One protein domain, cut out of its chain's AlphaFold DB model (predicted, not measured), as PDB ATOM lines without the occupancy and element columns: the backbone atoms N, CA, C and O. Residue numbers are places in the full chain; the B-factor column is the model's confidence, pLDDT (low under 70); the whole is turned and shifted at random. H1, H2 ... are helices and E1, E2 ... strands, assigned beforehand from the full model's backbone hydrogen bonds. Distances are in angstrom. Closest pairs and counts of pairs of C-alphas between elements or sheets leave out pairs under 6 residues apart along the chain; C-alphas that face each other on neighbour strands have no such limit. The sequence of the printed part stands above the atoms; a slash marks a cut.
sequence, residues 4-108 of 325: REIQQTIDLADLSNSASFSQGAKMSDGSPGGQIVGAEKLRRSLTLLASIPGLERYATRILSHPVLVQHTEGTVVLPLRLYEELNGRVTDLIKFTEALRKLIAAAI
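This is residues 4 to 108 of the 325 residues of an uncharacterized protein of Myxococcus xanthus (UniProt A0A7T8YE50). A small, strongly twisted three-stranded sheet, E1 E2 E3, makes one end of a rod, and one long helix, H5, packs on one face of it with residues 80 to 90 and runs on past it to the other end. Along the stretch beyond the sheet H1, H2 and H3 lie side by side, H2 between the other two and nearest to the middle of the whole, and H5 packs on H1 and H3; short H4 is at the sheet's end of these helices. The 105 printed residues hold five named helices and three named strands in the order H1 E1 E2 H2 H3 H4 E3 H5, a mixed class of helices and strands; the sheet's order is E1 - E2 - E3, all antiparallel. The whole is compact, with a radius of gyration of the C-alphas of 14.5 A, and spans 52 by 21 by 19 A.

Begin with the sheet: find C-alpha 20 at (-41.622, -38.355, 33.516), where E1, residues 20 to 26, sets out for 16.3 A. E2, residues 32 to 37, covers 16.7 A, and E3, residues 75 to 79, covers 13.7 A. Next look at C-alpha 80, (-54.753, -39.438, 40.774); from there H5, residues 80 to 107, runs 40.2 A to C-alpha 107 at (-35.109, -61.068, 13.204). H1 is residues 4 to 13, 14.0 A; H2 is residues 39 to 49, 15.2 A; H3 is residues 56 to 63, 10.3 A; H4 is residues 66 to 70, 6.1 A.

In the hairpin of E1 and E2, antiparallel at 148 degrees, look for N 22 and O 35, 3.0 A apart and within hydrogen-bond range. Between E2 and E3, antiparallel at 151 degrees, N 36 and O 76 are within that range at 2.8 A. H5 is on the sheet at a height of 12.8 A, over E1 and E2 in two layers, a helix on one face of a sheet; it runs along the strands, at 12 degrees to E1 on the local plane. The closest C-alphas of H5 and E2 are those of Gly 33 and Leu 80, 4.7 A apart. Farther on, H5 touches H3 with residues 86 to 93 alone, the closest C-alphas being Ile 62 and Arg 89, 7.0 A, at a shallow tilt of 32 degrees, opposite ways. With residues 97 to 104 alone it touches H1, closest at C-alphas 7 and 101, 6.1 A, at a shallow tilt of 31 degrees, opposite ways. H2 touches H1 at C-alphas 13 and 45, 4.2 A, and forms a helical hairpin with H3, closest at C-alphas 46 and 59, 5.3 A. H4 only grazes the sheet, with residues 67 to 70. H1 and H3 are apart. In H1, H2, H3, H4 and H5 every O i to N i+4 pair is within hydrogen-bond range.

The C-alphas farthest apart, those of Asp 29 and Ile 108, are 52.6 A from each other. The printed part has no cut and no long link. Its mean pLDDT is 89.9; look at Thr 72 for the one residue under 70.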
ATOM      1  N   ARG A   4     -36.854 -52.662   9.674       85.06
ATOM      2  CA  ARG A   4     -35.869 -51.610  10.001       85.06
ATOM      3  C   ARG A   4     -36.489 -50.217  10.166       85.06
ATOM      4  O   ARG A   4     -36.108 -49.490  11.077       85.06
ATOM      5  N   GLU A   5     -37.451 -49.847   9.320       87.62
ATOM      6  CA  GLU A   5     -38.169 -48.563   9.431       87.62
ATOM      7  C   GLU A   5     -38.990 -48.516  10.727       87.62
ATOM      8  O   GLU A   5     -39.033 -47.489  11.406       87.62
ATOM      9  N   ILE A   6     -39.615 -49.644  11.094       90.38
ATOM     10  CA  ILE A   6     -40.334 -49.801  12.364       90.38
ATOM     11  C   ILE A   6     -39.365 -49.612  13.534       90.38
ATOM     12  O   ILE A   6     -39.645 -48.813  14.426       90.38
ATOM     13  N   GLN A   7     -38.214 -50.292  13.516       89.75
ATOM     14  CA  GLN A   7     -37.188 -50.148  14.550       89.75
ATOM     15  C   GLN A   7     -36.724 -48.696  14.688       89.75
ATOM     16  O   GLN A   7     -36.765 -48.154  15.788       89.75
ATOM     17  N   GLN A   8     -36.377 -48.037  13.579       89.44
ATOM     18  CA  GLN A   8     -35.951 -46.638  13.595       89.44
ATOM     19  C   GLN A   8     -37.043 -45.718  14.148       89.44
ATOM     20  O   GLN A   8     -36.749 -44.798  14.903       89.44
ATOM     21  N   THR A   9     -38.309 -45.966  13.809       92.44
ATOM     22  CA  THR A   9     -39.429 -45.153  14.298       92.44
ATOM     23  C   THR A   9     -39.647 -45.351  15.801       92.44
ATOM     24  O   THR A   9     -39.891 -44.377  16.510       92.44
ATOM     25  N   ILE A  10     -39.493 -46.577  16.315       93.25
ATOM     26  CA  ILE A  10     -39.499 -46.862  17.761       93.25
ATOM     27  C   ILE A  10     -38.317 -46.164  18.457       93.25
ATOM     28  O   ILE A  10     -38.488 -45.583  19.529       93.25
ATOM     29  N   ASP A  11     -37.133 -46.188  17.845       91.25
ATOM     30  CA  ASP A  11     -35.917 -45.557  18.369       91.25
ATOM     31  C   ASP A  11     -36.027 -44.032  18.415       91.25
ATOM     32  O   ASP A  11     -35.699 -43.431  19.433       91.25
ATOM     33  N   LEU A  12     -36.568 -43.415  17.362       92.00
ATOM     34  CA  LEU A  12     -36.842 -41.979  17.305       92.00
ATOM     35  C   LEU A  12     -37.961 -41.555  18.258       92.00
ATOM     36  O   LEU A  12     -37.916 -40.454  18.806       92.00
ATOM     37  N   ALA A  13     -38.974 -42.405  18.449       93.50
ATOM     38  CA  ALA A  13     -40.051 -42.121  19.383       93.50
ATOM     39  C   ALA A  13     -39.536 -42.068  20.827       93.50
ATOM     40  O   ALA A  13     -40.032 -41.246  21.591       93.50
ATOM     41  N   ASP A  14     -38.565 -42.909  21.202       92.44
ATOM     42  CA  ASP A  14     -37.919 -42.911  22.526       92.44
ATOM     43  C   ASP A  14     -38.929 -42.753  23.683       92.44
ATOM     44  O   ASP A  14     -38.819 -41.885  24.557       92.44
ATOM     45  N   LEU A  15     -39.995 -43.563  23.632       92.38
ATOM     46  CA  LEU A  15     -41.175 -43.387  24.482       92.38
ATOM     47  C   LEU A  15     -40.819 -43.435  25.978       92.38
ATOM     48  O   LEU A  15     -41.397 -42.682  26.762       92.38
ATOM     49  N   SER A  16     -39.826 -44.243  26.358       90.38
ATOM     50  CA  SER A  16     -39.307 -44.368  27.727       90.38
ATOM     51  C   SER A  16     -38.752 -43.066  28.305       90.38
ATOM     52  O   SER A  16     -38.848 -42.853  29.508       90.38
ATOM     53  N   ASN A  17     -38.209 -42.181  27.467       91.44
ATOM     54  CA  ASN A  17     -37.667 -40.888  27.893       91.44
ATOM     55  C   ASN A  17     -38.542 -39.715  27.429       91.44
ATOM     56  O   ASN A  17     -38.097 -38.561  27.425       91.44
ATOM     57  N   SER A  18     -39.757 -39.996  26.957       91.38
ATOM     58  CA  SER A  18     -40.638 -38.983  26.375       91.38
ATOM     59  C   SER A  18     -41.364 -38.145  27.427       91.38
ATOM     60  O   SER A  18     -41.621 -36.972  27.183       91.38
ATOM     61  N   ALA A  19     -41.636 -38.711  28.605       91.38
ATOM     62  CA  ALA A  19     -42.203 -38.002  29.745       91.38
ATOM     63  C   ALA A  19     -41.802 -38.662  31.071       91.38
ATOM     64  O   ALA A  19     -41.538 -39.861  31.126       91.38
ATOM     65  N   SER A  20     -41.799 -37.872  32.144       91.12
ATOM     66  CA  SER A  20     -41.622 -38.355  33.516       91.12
ATOM     67  C   SER A  20     -42.951 -38.312  34.259       91.12
ATOM     68  O   SER A  20     -43.653 -37.300  34.221       91.12
ATOM     69  N   PHE A  21     -43.283 -39.411  34.932       92.69
ATOM     70  CA  PHE A  21     -44.507 -39.575  35.709       92.69
ATOM     71  C   PHE A  21     -44.144 -39.678  37.191       92.69
ATOM     72  O   PHE A  21     -43.442 -40.603  37.591       92.69
ATOM     73  N   SER A  22     -44.665 -38.778  38.026       92.00
ATOM     74  CA  SER A  22     -44.430 -38.787  39.477       92.00
ATOM     75  C   SER A  22     -45.732 -38.652  40.269       92.00
ATOM     76  O   SER A  22     -46.651 -37.929  39.887       92.00
ATOM     77  N   GLN A  23     -45.825 -39.371  41.389       89.25
ATOM     78  CA  GLN A  23     -46.920 -39.235  42.352       89.25
ATOM     79  C   GLN A  23     -46.556 -38.231  43.453       89.25
ATOM     80  O   GLN A  23     -45.383 -37.947  43.689       89.25
ATOM     81  N   GLY A  24     -47.569 -37.726  44.162       83.12
ATOM     82  CA  GLY A  24     -47.375 -36.863  45.334       83.12
ATOM     83  C   GLY A  24     -47.381 -35.367  45.024       83.12
ATOM     84  O   GLY A  24     -47.109 -34.556  45.909       83.12
ATOM     85  N   ALA A  25     -47.734 -34.987  43.794       84.88
ATOM     86  CA  ALA A  25     -48.049 -33.603  43.481       84.88
ATOM     87  C   ALA A  25     -49.350 -33.200  44.184       84.88
ATOM     88  O   ALA A  25     -50.268 -34.006  44.331       84.88
ATOM     89  N   LYS A  26     -49.436 -31.948  44.633       85.69
ATOM     90  CA  LYS A  26     -50.674 -31.403  45.192       85.69
ATOM     91  C   LYS A  26     -51.423 -30.649  44.107       85.69
ATOM     92  O   LYS A  26     -50.839 -29.817  43.414       85.69
ATOM     93  N   MET A  27     -52.708 -30.944  43.984       86.62
ATOM     94  CA  MET A  27     -53.638 -30.153  43.184       86.62
ATOM     95  C   MET A  27     -53.843 -28.770  43.828       86.62
ATOM     96  O   MET A  27     -53.485 -28.551  44.989       86.62
ATOM     97  N   SER A  28     -54.445 -27.829  43.095       83.31
ATOM     98  CA  SER A  28     -54.752 -26.480  43.602       83.31
ATOM     99  C   SER A  28     -55.692 -26.480  44.815       83.31
ATOM    100  O   SER A  28     -55.637 -25.562  45.628       83.31
ATOM    101  N   ASP A  29     -56.512 -27.521  44.964       85.31
ATOM    102  CA  ASP A  29     -57.406 -27.751  46.105       85.31
ATOM    103  C   ASP A  29     -56.738 -28.520  47.268       85.31
ATOM    104  O   ASP A  29     -57.384 -28.823  48.270       85.31
ATOM    105  N   GLY A  30     -55.445 -28.842  47.153       83.00
ATOM    106  CA  GLY A  30     -54.683 -29.596  48.150       83.00
ATOM    107  C   GLY A  30     -54.877 -31.114  48.102       83.00
ATOM    108  O   GLY A  30     -54.227 -31.817  48.881       83.00
ATOM    109  N   SER A  31     -55.715 -31.635  47.200       86.75
ATOM    110  CA  SER A  31     -55.900 -33.077  47.012       86.75
ATOM    111  C   SER A  31     -54.652 -33.744  46.401       86.75
ATOM    112  O   SER A  31     -53.853 -33.083  45.720       86.75
ATOM    113  N   PRO A  32     -54.427 -35.050  46.660       87.50
ATOM    114  CA  PRO A  32     -53.315 -35.781  46.066       87.50
ATOM    115  C   PRO A  32     -53.520 -35.947  44.556       87.50
ATOM    116  O   PRO A  32     -54.560 -36.419  44.094       87.50
ATOM    117  N   GLY A  33     -52.494 -35.594  43.794       90.38
ATOM    118  CA  GLY A  33     -52.445 -35.719  42.347       90.38
ATOM    119  C   GLY A  33     -51.162 -36.388  41.862       90.38
ATOM    120  O   GLY A  33     -50.224 -36.669  42.618       90.38
ATOM    121  N   GLY A  34     -51.141 -36.650  40.562       91.25
ATOM    122  CA  GLY A  34     -49.951 -37.063  39.833       91.25
ATOM    123  C   GLY A  34     -49.466 -35.947  38.918       91.25
ATOM    124  O   GLY A  34     -50.247 -35.099  38.494       91.25
ATOM    125  N   GLN A  35     -48.177 -35.945  38.619       91.88
ATOM    126  CA  GLN A  35     -47.533 -34.977  37.749       91.88
ATOM    127  C   GLN A  35     -46.935 -35.689  36.537       91.88
ATOM    128  O   GLN A  35     -46.342 -36.762  36.654       91.88
ATOM    129  N   ILE A  36     -47.101 -35.069  35.372       91.69
ATOM    130  CA  ILE A  36     -46.489 -35.480  34.111       91.69
ATOM    131  C   ILE A  36     -45.614 -34.331  33.634       91.69
ATOM    132  O   ILE A  36     -46.109 -33.221  33.452       91.69
ATOM    133  N   VAL A  37     -44.330 -34.591  33.419       90.94
ATOM    134  CA  VAL A  37     -43.381 -33.632  32.838       90.94
ATOM    135  C   VAL A  37     -43.050 -34.081  31.418       90.94
ATOM    136  O   VAL A  37     -42.650 -35.229  31.232       90.94
ATOM    137  N   GLY A  38     -43.191 -33.192  30.430       90.25
ATOM    138  CA  GLY A  38     -42.843 -33.481  29.030       90.25
ATOM    139  C   GLY A  38     -44.010 -33.976  28.170       90.25
ATOM    140  O   GLY A  38     -43.811 -34.777  27.258       90.25
ATOM    141  N   ALA A  39     -45.235 -33.501  28.428       88.50
ATOM    142  CA  ALA A  39     -46.430 -33.904  27.674       88.50
ATOM    143  C   ALA A  39     -46.289 -33.691  26.150       88.50
ATOM    144  O   ALA A  39     -46.735 -34.523  25.359       88.50
ATOM    145  N   GLU A  40     -45.601 -32.625  25.732       88.88
ATOM    146  CA  GLU A  40     -45.279 -32.326  24.330       88.88
ATOM    147  C   GLU A  40     -44.448 -33.425  23.648       88.88
ATOM    148  O   GLU A  40     -44.754 -33.842  22.526       88.88
ATOM    149  N   LYS A  41     -43.401 -33.911  24.327       91.06
ATOM    150  CA  LYS A  41     -42.469 -34.907  23.807       91.06
ATOM    151  C   LYS A  41     -43.167 -36.257  23.758       91.06
ATOM    152  O   LYS A  41     -43.143 -36.881  22.704       91.06
ATOM    153  N   LEU A  42     -43.907 -36.624  24.808       92.88
ATOM    154  CA  LEU A  42     -44.798 -37.788  24.796       92.88
ATOM    155  C   LEU A  42     -45.774 -37.753  23.615       92.88
ATOM    156  O   LEU A  42     -45.929 -38.753  22.918       92.88
ATOM    157  N   ARG A  43     -46.396 -36.602  23.331       92.44
ATOM    158  CA  ARG A  43     -47.310 -36.466  22.188       92.44
ATOM    159  C   ARG A  43     -46.599 -36.719  20.860       92.44
ATOM    160  O   ARG A  43     -47.117 -37.467  20.039       92.44
ATOM    161  N   ARG A  44     -45.409 -36.142  20.654       92.12
ATOM    162  CA  ARG A  44     -44.594 -36.382  19.446       92.12
ATOM    163  C   ARG A  44     -44.220 -37.857  19.305       92.12
ATOM    164  O   ARG A  44     -44.409 -38.419  18.230       92.12
ATOM    165  N   SER A  45     -43.765 -38.490  20.386       95.06
ATOM    166  CA  SER A  45     -43.442 -39.919  20.428       95.06
ATOM    167  C   SER A  45     -44.643 -40.782  20.049       95.06
ATOM    168  O   SER A  45     -44.525 -41.676  19.218       95.06
ATOM    169  N   LEU A  46     -45.824 -40.490  20.598       95.50
ATOM    170  CA  LEU A  46     -47.053 -41.210  20.267       95.50
ATOM    171  C   LEU A  46     -47.488 -40.986  18.815       95.50
ATOM    172  O   LEU A  46     -47.934 -41.932  18.178       95.50
ATOM    173  N   THR A  47     -47.333 -39.778  18.269       94.94
ATOM    174  CA  THR A  47     -47.611 -39.513  16.849       94.94
ATOM    175  C   THR A  47     -46.693 -40.325  15.938       94.94
ATOM    176  O   THR A  47     -47.164 -40.882  14.951       94.94
ATOM    177  N   LEU A  48     -45.404 -40.439  16.279       94.75
ATOM    178  CA  LEU A  48     -44.468 -41.301  15.551       94.75
ATOM    179  C   LEU A  48     -44.885 -42.771  15.644       94.75
ATOM    180  O   LEU A  48     -44.959 -43.448  14.630       94.75
ATOM    181  N   LEU A  49     -45.228 -43.267  16.835       95.88
ATOM    182  CA  LEU A  49     -45.680 -44.654  16.992       95.88
ATOM    183  C   LEU A  49     -47.014 -44.931  16.287       95.88
ATOM    184  O   LEU A  49     -47.252 -46.056  15.855       95.88
ATOM    185  N   ALA A  50     -47.875 -43.924  16.144       95.19
ATOM    186  CA  ALA A  50     -49.137 -44.051  15.430       95.19
ATOM    187  C   ALA A  50     -48.960 -44.243  13.915       95.19
ATOM    188  O   ALA A  50     -49.915 -44.663  13.274       95.19
ATOM    189  N   SER A  51     -47.781 -43.974  13.341       93.94
ATOM    190  CA  SER A  51     -47.501 -44.272  11.928       93.94
ATOM    191  C   SER A  51     -47.116 -45.735  11.680       93.94
ATOM    192  O   SER A  51     -47.070 -46.160  10.526       93.94
ATOM    193  N   ILE A  52     -46.840 -46.509  12.739       93.38
ATOM    194  CA  ILE A  52     -46.475 -47.923  12.639       93.38
ATOM    195  C   ILE A  52     -47.755 -48.775  12.570       93.38
ATOM    196  O   ILE A  52     -48.521 -48.800  13.548       93.38
ATOM    197  N   PRO A  53     -47.955 -49.558  11.490       89.00
ATOM    198  CA  PRO A  53     -49.075 -50.486  11.395       89.00
ATOM    199  C   PRO A  53     -49.141 -51.434  12.595       89.00
ATOM    200  O   PRO A  53     -48.152 -52.058  12.974       89.00
ATOM    201  N   GLY A  54     -50.318 -51.530  13.215       89.00
ATOM    202  CA  GLY A  54     -50.545 -52.331  14.425       89.00
ATOM    203  C   GLY A  54     -50.350 -51.583  15.752       89.00
ATOM    204  O   GLY A  54     -50.962 -51.974  16.748       89.00
ATOM    205  N   LEU A  55     -49.596 -50.476  15.778       93.25
ATOM    206  CA  LEU A  55     -49.479 -49.588  16.947       93.25
ATOM    207  C   LEU A  55     -50.457 -48.411  16.915       93.25
ATOM    208  O   LEU A  55     -50.823 -47.894  17.972       93.25
ATOM    209  N   GLU A  56     -50.935 -48.049  15.723       93.25
ATOM    210  CA  GLU A  56     -51.920 -46.994  15.442       93.25
ATOM    211  C   GLU A  56     -53.016 -46.883  16.508       93.25
ATOM    212  O   GLU A  56     -53.205 -45.826  17.113       93.25
ATOM    213  N   ARG A  57     -53.733 -47.983  16.776       92.25
ATOM    214  CA  ARG A  57     -54.880 -47.991  17.700       92.25
ATOM    215  C   ARG A  57     -54.471 -47.683  19.137       92.25
ATOM    216  O   ARG A  57     -55.188 -46.962  19.829       92.25
ATOM    217  N   TYR A  58     -53.339 -48.216  19.588       93.31
ATOM    218  CA  TYR A  58     -52.844 -48.008  20.948       93.31
ATOM    219  C   TYR A  58     -52.351 -46.574  21.128       93.31
ATOM    220  O   TYR A  58     -52.789 -45.887  22.050       93.31
ATOM    221  N   ALA A  59     -51.512 -46.102  20.204       94.12
ATOM    222  CA  ALA A  59     -50.971 -44.752  20.233       94.12
ATOM    223  C   ALA A  59     -52.079 -43.692  20.114       94.12
ATOM    224  O   ALA A  59     -52.145 -42.775  20.932       94.12
ATOM    225  N   THR A  60     -53.018 -43.867  19.177       93.81
ATOM    226  CA  THR A  60     -54.149 -42.943  18.984       93.81
ATOM    227  C   THR A  60     -55.054 -42.896  20.212       93.81
ATOM    228  O   THR A  60     -55.448 -41.816  20.640       93.81
ATOM    229  N   ARG A  61     -55.332 -44.040  20.853       93.38
ATOM    230  CA  ARG A  61     -56.137 -44.078  22.083       93.38
ATOM    231  C   ARG A  61     -55.495 -43.289  23.228       93.38
ATOM    232  O   ARG A  61     -56.217 -42.695  24.027       93.38
ATOM    233  N   ILE A  62     -54.166 -43.299  23.329       94.19
ATOM    234  CA  ILE A  62     -53.442 -42.494  24.318       94.19
ATOM    235  C   ILE A  62     -53.471 -41.019  23.909       94.19
ATOM    236  O   ILE A  62     -53.799 -40.182  24.741       94.19
ATOM    237  N   LEU A  63     -53.227 -40.697  22.634       92.81
ATOM    238  CA  LEU A  63     -53.303 -39.325  22.108       92.81
ATOM    239  C   LEU A  63     -54.672 -38.671  22.328       92.81
ATOM    240  O   LEU A  63     -54.741 -37.477  22.604       92.81
ATOM    241  N   SER A  64     -55.758 -39.442  22.241       92.12
ATOM    242  CA  SER A  64     -57.119 -38.967  22.510       92.12
ATOM    243  C   SER A  64     -57.436 -38.797  24.000       92.12
ATOM    244  O   SER A  64     -58.555 -38.417  24.342       92.12
ATOM    245  N   HIS A  65     -56.499 -39.092  24.907       90.88
ATOM    246  CA  HIS A  65     -56.721 -38.896  26.335       90.88
ATOM    247  C   HIS A  65     -56.903 -37.395  26.636       90.88
ATOM    248  O   HIS A  65     -56.061 -36.601  26.210       90.88
ATOM    249  N   PRO A  66     -57.939 -36.980  27.398       85.31
ATOM    250  CA  PRO A  66     -58.287 -35.564  27.589       85.31
ATOM    251  C   PRO A  66     -57.111 -34.678  28.012       85.31
ATOM    252  O   PRO A  66     -56.961 -33.560  27.534       85.31
ATOM    253  N   VAL A  67     -56.228 -35.228  28.843       83.00
ATOM    254  CA  VAL A  67     -54.997 -34.583  29.317       83.00
ATOM    255  C   VAL A  67     -54.076 -34.150  28.176       83.00
ATOM    256  O   VAL A  67     -53.589 -33.027  28.190       83.00
ATOM    257  N   LEU A  68     -53.837 -35.020  27.194       83.69
ATOM    258  CA  LEU A  68     -52.905 -34.756  26.090       83.69
ATOM    259  C   LEU A  68     -53.532 -33.895  24.986       83.69
ATOM    260  O   LEU A  68     -52.818 -33.319  24.164       83.69
ATOM    261  N   VAL A  69     -54.864 -33.800  24.972       82.50
ATOM    262  CA  VAL A  69     -55.608 -32.887  24.099       82.50
ATOM    263  C   VAL A  69     -55.606 -31.469  24.672       82.50
ATOM    264  O   VAL A  69     -55.436 -30.512  23.924       82.50
ATOM    265  N   GLN A  70     -55.792 -31.330  25.988       79.25
ATOM    266  CA  GLN A  70     -55.936 -30.036  26.664       79.25
ATOM    267  C   GLN A  70     -54.600 -29.391  27.046       79.25
ATOM    268  O   GLN A  70     -54.510 -28.166  27.086       79.25
ATOM    269  N   HIS A  71     -53.566 -30.192  27.313       74.19
ATOM    270  CA  HIS A  71     -52.259 -29.702  27.738       74.19
ATOM    271  C   HIS A  71     -51.189 -30.114  26.734       74.19
ATOM    272  O   HIS A  71     -50.769 -31.271  26.675       74.19
ATOM    273  N   THR A  72     -50.761 -29.149  25.924       67.19
ATOM    274  CA  THR A  72     -49.812 -29.386  24.834       67.19
ATOM    275  C   THR A  72     -48.360 -29.183  25.231       67.19
ATOM    276  O   THR A  72     -47.501 -29.628  24.478       67.19
ATOM    277  N   GLU A  73     -48.082 -28.537  26.369       75.62
ATOM    278  CA  GLU A  73     -46.727 -28.137  26.766       75.62
ATOM    279  C   GLU A  73     -46.488 -28.248  28.278       75.62
ATOM    280  O   GLU A  73     -47.392 -28.050  29.095       75.62
ATOM    281  N   GLY A  74     -45.238 -28.542  28.637       80.25
ATOM    282  CA  GLY A  74     -44.730 -28.443  30.001       80.25
ATOM    283  C   GLY A  74     -45.190 -29.541  30.966       80.25
ATOM    284  O   GLY A  74     -45.164 -30.740  30.665       80.25
ATOM    285  N   THR A  75     -45.522 -29.103  32.181       84.31
ATOM    286  CA  THR A  75     -45.836 -29.948  33.334       84.31
ATOM    287  C   THR A  75     -47.331 -29.914  33.616       84.31
ATOM    288  O   THR A  75     -47.896 -28.841  33.824       84.31
ATOM    289  N   VAL A  76     -47.956 -31.084  33.713       87.62
ATOM    290  CA  VAL A  76     -49.392 -31.225  33.978       87.62
ATOM    291  C   VAL A  76     -49.602 -31.929  35.310       87.62
ATOM    292  O   VAL A  76     -49.049 -33.004  35.529       87.62
ATOM    293  N   VAL A  77     -50.407 -31.337  36.194       87.75
ATOM    294  CA  VAL A  77     -50.842 -31.970  37.446       87.75
ATOM    295  C   VAL A  77     -52.279 -32.449  37.276       87.75
ATOM    296  O   VAL A  77     -53.126 -31.715  36.771       87.75
ATOM    297  N   LEU A  78     -52.538 -33.696  37.655       89.19
ATOM    298  CA  LEU A  78     -53.775 -34.407  37.362       89.19
ATOM    299  C   LEU A  78     -54.361 -35.062  38.608       89.19
ATOM    300  O   LEU A  78     -53.604 -35.530  39.465       89.19
ATOM    301  N   PRO A  79     -55.693 -35.230  38.655       90.94
ATOM    302  CA  PRO A  79     -56.327 -36.137  39.601       90.94
ATOM    303  C   PRO A  79     -55.708 -37.536  39.514       90.94
ATOM    304  O   PRO A  79     -55.498 -38.055  38.413       90.94
ATOM    305  N   LEU A  80     -55.475 -38.165  40.671       88.88
ATOM    306  CA  LEU A  80     -54.753 -39.438  40.774       88.88
ATOM    307  C   LEU A  80     -55.301 -40.524  39.830       88.88
ATOM    308  O   LEU A  80     -54.529 -41.184  39.148       88.88
ATOM    309  N   ARG A  81     -56.629 -40.633  39.690       90.88
ATOM    310  CA  ARG A  81     -57.276 -41.593  38.778       90.88
ATOM    311  C   ARG A  81     -56.883 -41.396  37.307       90.88
ATOM    312  O   ARG A  81     -56.606 -42.370  36.616       90.88
ATOM    313  N   LEU A  82     -56.888 -40.151  36.821       90.44
ATOM    314  CA  LEU A  82     -56.524 -39.842  35.430       90.44
ATOM    315  C   LEU A  82     -55.026 -40.044  35.197       90.44
ATOM    316  O   LEU A  82     -54.622 -40.488  34.125       90.44
ATOM    317  N   TYR A  83     -54.214 -39.737  36.211       91.62
ATOM    318  CA  TYR A  83     -52.787 -40.030  36.196       91.62
ATOM    319  C   TYR A  83     -52.526 -41.538  36.091       91.62
ATOM    320  O   TYR A  83     -51.780 -41.955  35.211       91.62
ATOM    321  N   GLU A  84     -53.153 -42.359  36.936       91.81
ATOM    322  CA  GLU A  84     -52.969 -43.816  36.944       91.81
ATOM    323  C   GLU A  84     -53.411 -44.458  35.624       91.81
ATOM    324  O   GLU A  84     -52.697 -45.301  35.082       91.81
ATOM    325  N   GLU A  85     -54.545 -44.020  35.067       92.50
ATOM    326  CA  GLU A  85     -55.038 -44.498  33.772       92.50
ATOM    327  C   GLU A  85     -54.050 -44.197  32.637       92.50
ATOM    328  O   GLU A  85     -53.713 -45.085  31.848       92.50
ATOM    329  N   LEU A  86     -53.576 -42.951  32.546       92.94
ATOM    330  CA  LEU A  86     -52.644 -42.542  31.499       92.94
ATOM    331  C   LEU A  86     -51.272 -43.203  31.679       92.94
ATOM    332  O   LEU A  86     -50.734 -43.752  30.718       92.94
ATOM    333  N   ASN A  87     -50.738 -43.206  32.902       93.88
ATOM    334  CA  ASN A  87     -49.456 -43.826  33.227       93.88
ATOM    335  C   ASN A  87     -49.462 -45.330  32.923       93.88
ATOM    336  O   ASN A  87     -48.517 -45.838  32.323       93.88
ATOM    337  N   GLY A  88     -50.546 -46.038  33.265       94.44
ATOM    338  CA  GLY A  88     -50.705 -47.458  32.951       94.44
ATOM    339  C   GLY A  88     -50.647 -47.723  31.447       94.44
ATOM    340  O   GLY A  88     -49.839 -48.530  30.993       94.44
ATOM    341  N   ARG A  89     -51.417 -46.968  30.650       95.00
ATOM    342  CA  ARG A  89     -51.420 -47.111  29.182       95.00
ATOM    343  C   ARG A  89     -50.064 -46.813  28.551       95.00
ATOM    344  O   ARG A  89     -49.651 -47.525  27.639       95.00
ATOM    345  N   VAL A  90     -49.386 -45.762  29.011       95.00
ATOM    346  CA  VAL A  90     -48.051 -45.402  28.515       95.00
ATOM    347  C   VAL A  90     -47.035 -46.477  28.898       95.00
ATOM    348  O   VAL A  90     -46.272 -46.913  28.043       95.00
ATOM    349  N   THR A  91     -47.073 -46.971  30.136       95.12
ATOM    350  CA  THR A  91     -46.190 -48.048  30.613       95.12
ATOM    351  C   THR A  91     -46.380 -49.337  29.815       95.12
ATOM    352  O   THR A  91     -45.400 -49.978  29.433       95.12
ATOM    353  N   ASP A  92     -47.624 -49.719  29.528       94.50
ATOM    354  CA  ASP A  92     -47.916 -50.904  28.719       94.50
ATOM    355  C   ASP A  92     -47.410 -50.741  27.283       94.50
ATOM    356  O   ASP A  92     -46.809 -51.666  26.729       94.50
ATOM    357  N   LEU A  93     -47.578 -49.551  26.695       95.12
ATOM    358  CA  LEU A  93     -47.046 -49.259  25.367       95.12
ATOM    359  C   LEU A  93     -45.510 -49.285  25.352       95.12
ATOM    360  O   LEU A  93     -44.941 -49.858  24.427       95.12
ATOM    361  N   ILE A  94     -44.838 -48.752  26.380       95.31
ATOM    362  CA  ILE A  94     -43.373 -48.839  26.527       95.31
ATOM    363  C   ILE A  94     -42.937 -50.307  26.501       95.31
ATOM    364  O   ILE A  94     -42.159 -50.693  25.629       95.31
ATOM    365  N   LYS A  95     -43.507 -51.152  27.370       94.44
ATOM    366  CA  LYS A  95     -43.183 -52.591  27.422       94.44
ATOM    367  C   LYS A  95     -43.400 -53.279  26.077       94.44
ATOM    368  O   LYS A  95     -42.576 -54.089  25.656       94.44
ATOM    369  N   PHE A  96     -44.501 -52.958  25.397       93.75
ATOM    370  CA  PHE A  96     -44.794 -53.515  24.082       93.75
ATOM    371  C   PHE A  96     -43.757 -53.081  23.038       93.75
ATOM    372  O   PHE A  96     -43.233 -53.925  22.314       93.75
ATOM    373  N   THR A  97     -43.412 -51.790  22.980       94.75
ATOM    374  CA  THR A  97     -42.398 -51.280  22.040       94.75
ATOM    375  C   THR A  97     -41.004 -51.846  22.313       94.75
ATOM    376  O   THR A  97     -40.290 -52.169  21.368       94.75
ATOM    377  N   GLU A  98     -40.631 -52.063  23.576       93.94
ATOM    378  CA  GLU A  98     -39.376 -52.728  23.941       93.94
ATOM    379  C   GLU A  98     -39.352 -54.200  23.517       93.94
ATOM    380  O   GLU A  98     -38.345 -54.680  22.990       93.94
ATOM    381  N   ALA A  99     -40.452 -54.926  23.729       93.31
ATOM    382  CA  ALA A  99     -40.583 -56.308  23.279       93.31
ATOM    383  C   ALA A  99     -40.501 -56.398  21.749       93.31
ATOM    384  O   ALA A  99     -39.763 -57.229  21.219       93.31
ATOM    385  N   LEU A 100     -41.189 -55.499  21.043       91.88
ATOM    386  CA  LEU A 100     -41.147 -55.410  19.587       91.88
ATOM    387  C   LEU A 100     -39.736 -55.074  19.083       91.88
ATOM    388  O   LEU A 100     -39.247 -55.741  18.176       91.88
ATOM    389  N   ARG A 101     -39.038 -54.118  19.711       90.62
ATOM    390  CA  ARG A 101     -37.638 -53.790  19.394       90.62
ATOM    391  C   ARG A 101     -36.734 -55.017  19.528       90.62
ATOM    392  O   ARG A 101     -35.923 -55.268  18.642       90.62
ATOM    393  N   LYS A 102     -36.880 -55.797  20.605       91.19
ATOM    394  CA  LYS A 102     -36.104 -57.033  20.817       91.19
ATOM    395  C   LYS A 102     -36.400 -58.090  19.755       91.19
ATOM    396  O   LYS A 102     -35.467 -58.710  19.256       91.19
ATOM    397  N   LEU A 103     -37.670 -58.275  19.392       90.00
ATOM    398  CA  LEU A 103     -38.068 -59.203  18.330       90.00
ATOM    399  C   LEU A 103     -37.483 -58.791  16.976       90.00
ATOM    400  O   LEU A 103     -36.931 -59.632  16.276       90.00
ATOM    401  N   ILE A 104     -37.547 -57.502  16.636       88.38
ATOM    402  CA  ILE A 104     -36.974 -56.988  15.389       88.38
ATOM    403  C   ILE A 104     -35.453 -57.172  15.373       88.38
ATOM    404  O   ILE A 104     -34.916 -57.681  14.394       88.38
ATOM    405  N   ALA A 105     -34.760 -56.830  16.461       84.94
ATOM    406  CA  ALA A 105     -33.311 -57.003  16.560       84.94
ATOM    407  C   ALA A 105     -32.869 -58.476  16.465       84.94
ATOM    408  O   ALA A 105     -31.756 -58.753  16.028       84.94
ATOM    409  N   ALA A 106     -33.725 -59.421  16.867       85.88
ATOM    410  CA  ALA A 106     -33.478 -60.850  16.692       85.88
ATOM    411  C   ALA A 106     -33.770 -61.340  15.261       85.88
ATOM    412  O   ALA A 106     -33.155 -62.304  14.812       85.88
ATOM    413  N   ALA A 107     -34.706 -60.697  14.558       84.12
ATOM    414  CA  ALA A 107     -35.109 -61.068  13.204       84.12
ATOM    415  C   ALA A 107     -34.192 -60.481  12.121       84.12
ATOM    416  O   ALA A 107     -33.971 -61.125  11.098       84.12
ATOM    417  N   ILE A 108     -33.652 -59.276  12.335       80.25
ATOM    418  CA  ILE A 108     -32.813 -58.598  11.345       80.25
ATOM    419  C   ILE A 108     -31.357 -58.511  11.824       80.25
ATOM    420  O   ILE A 108     -31.094 -57.898  12.862       80.25
TER     421      ILE A 108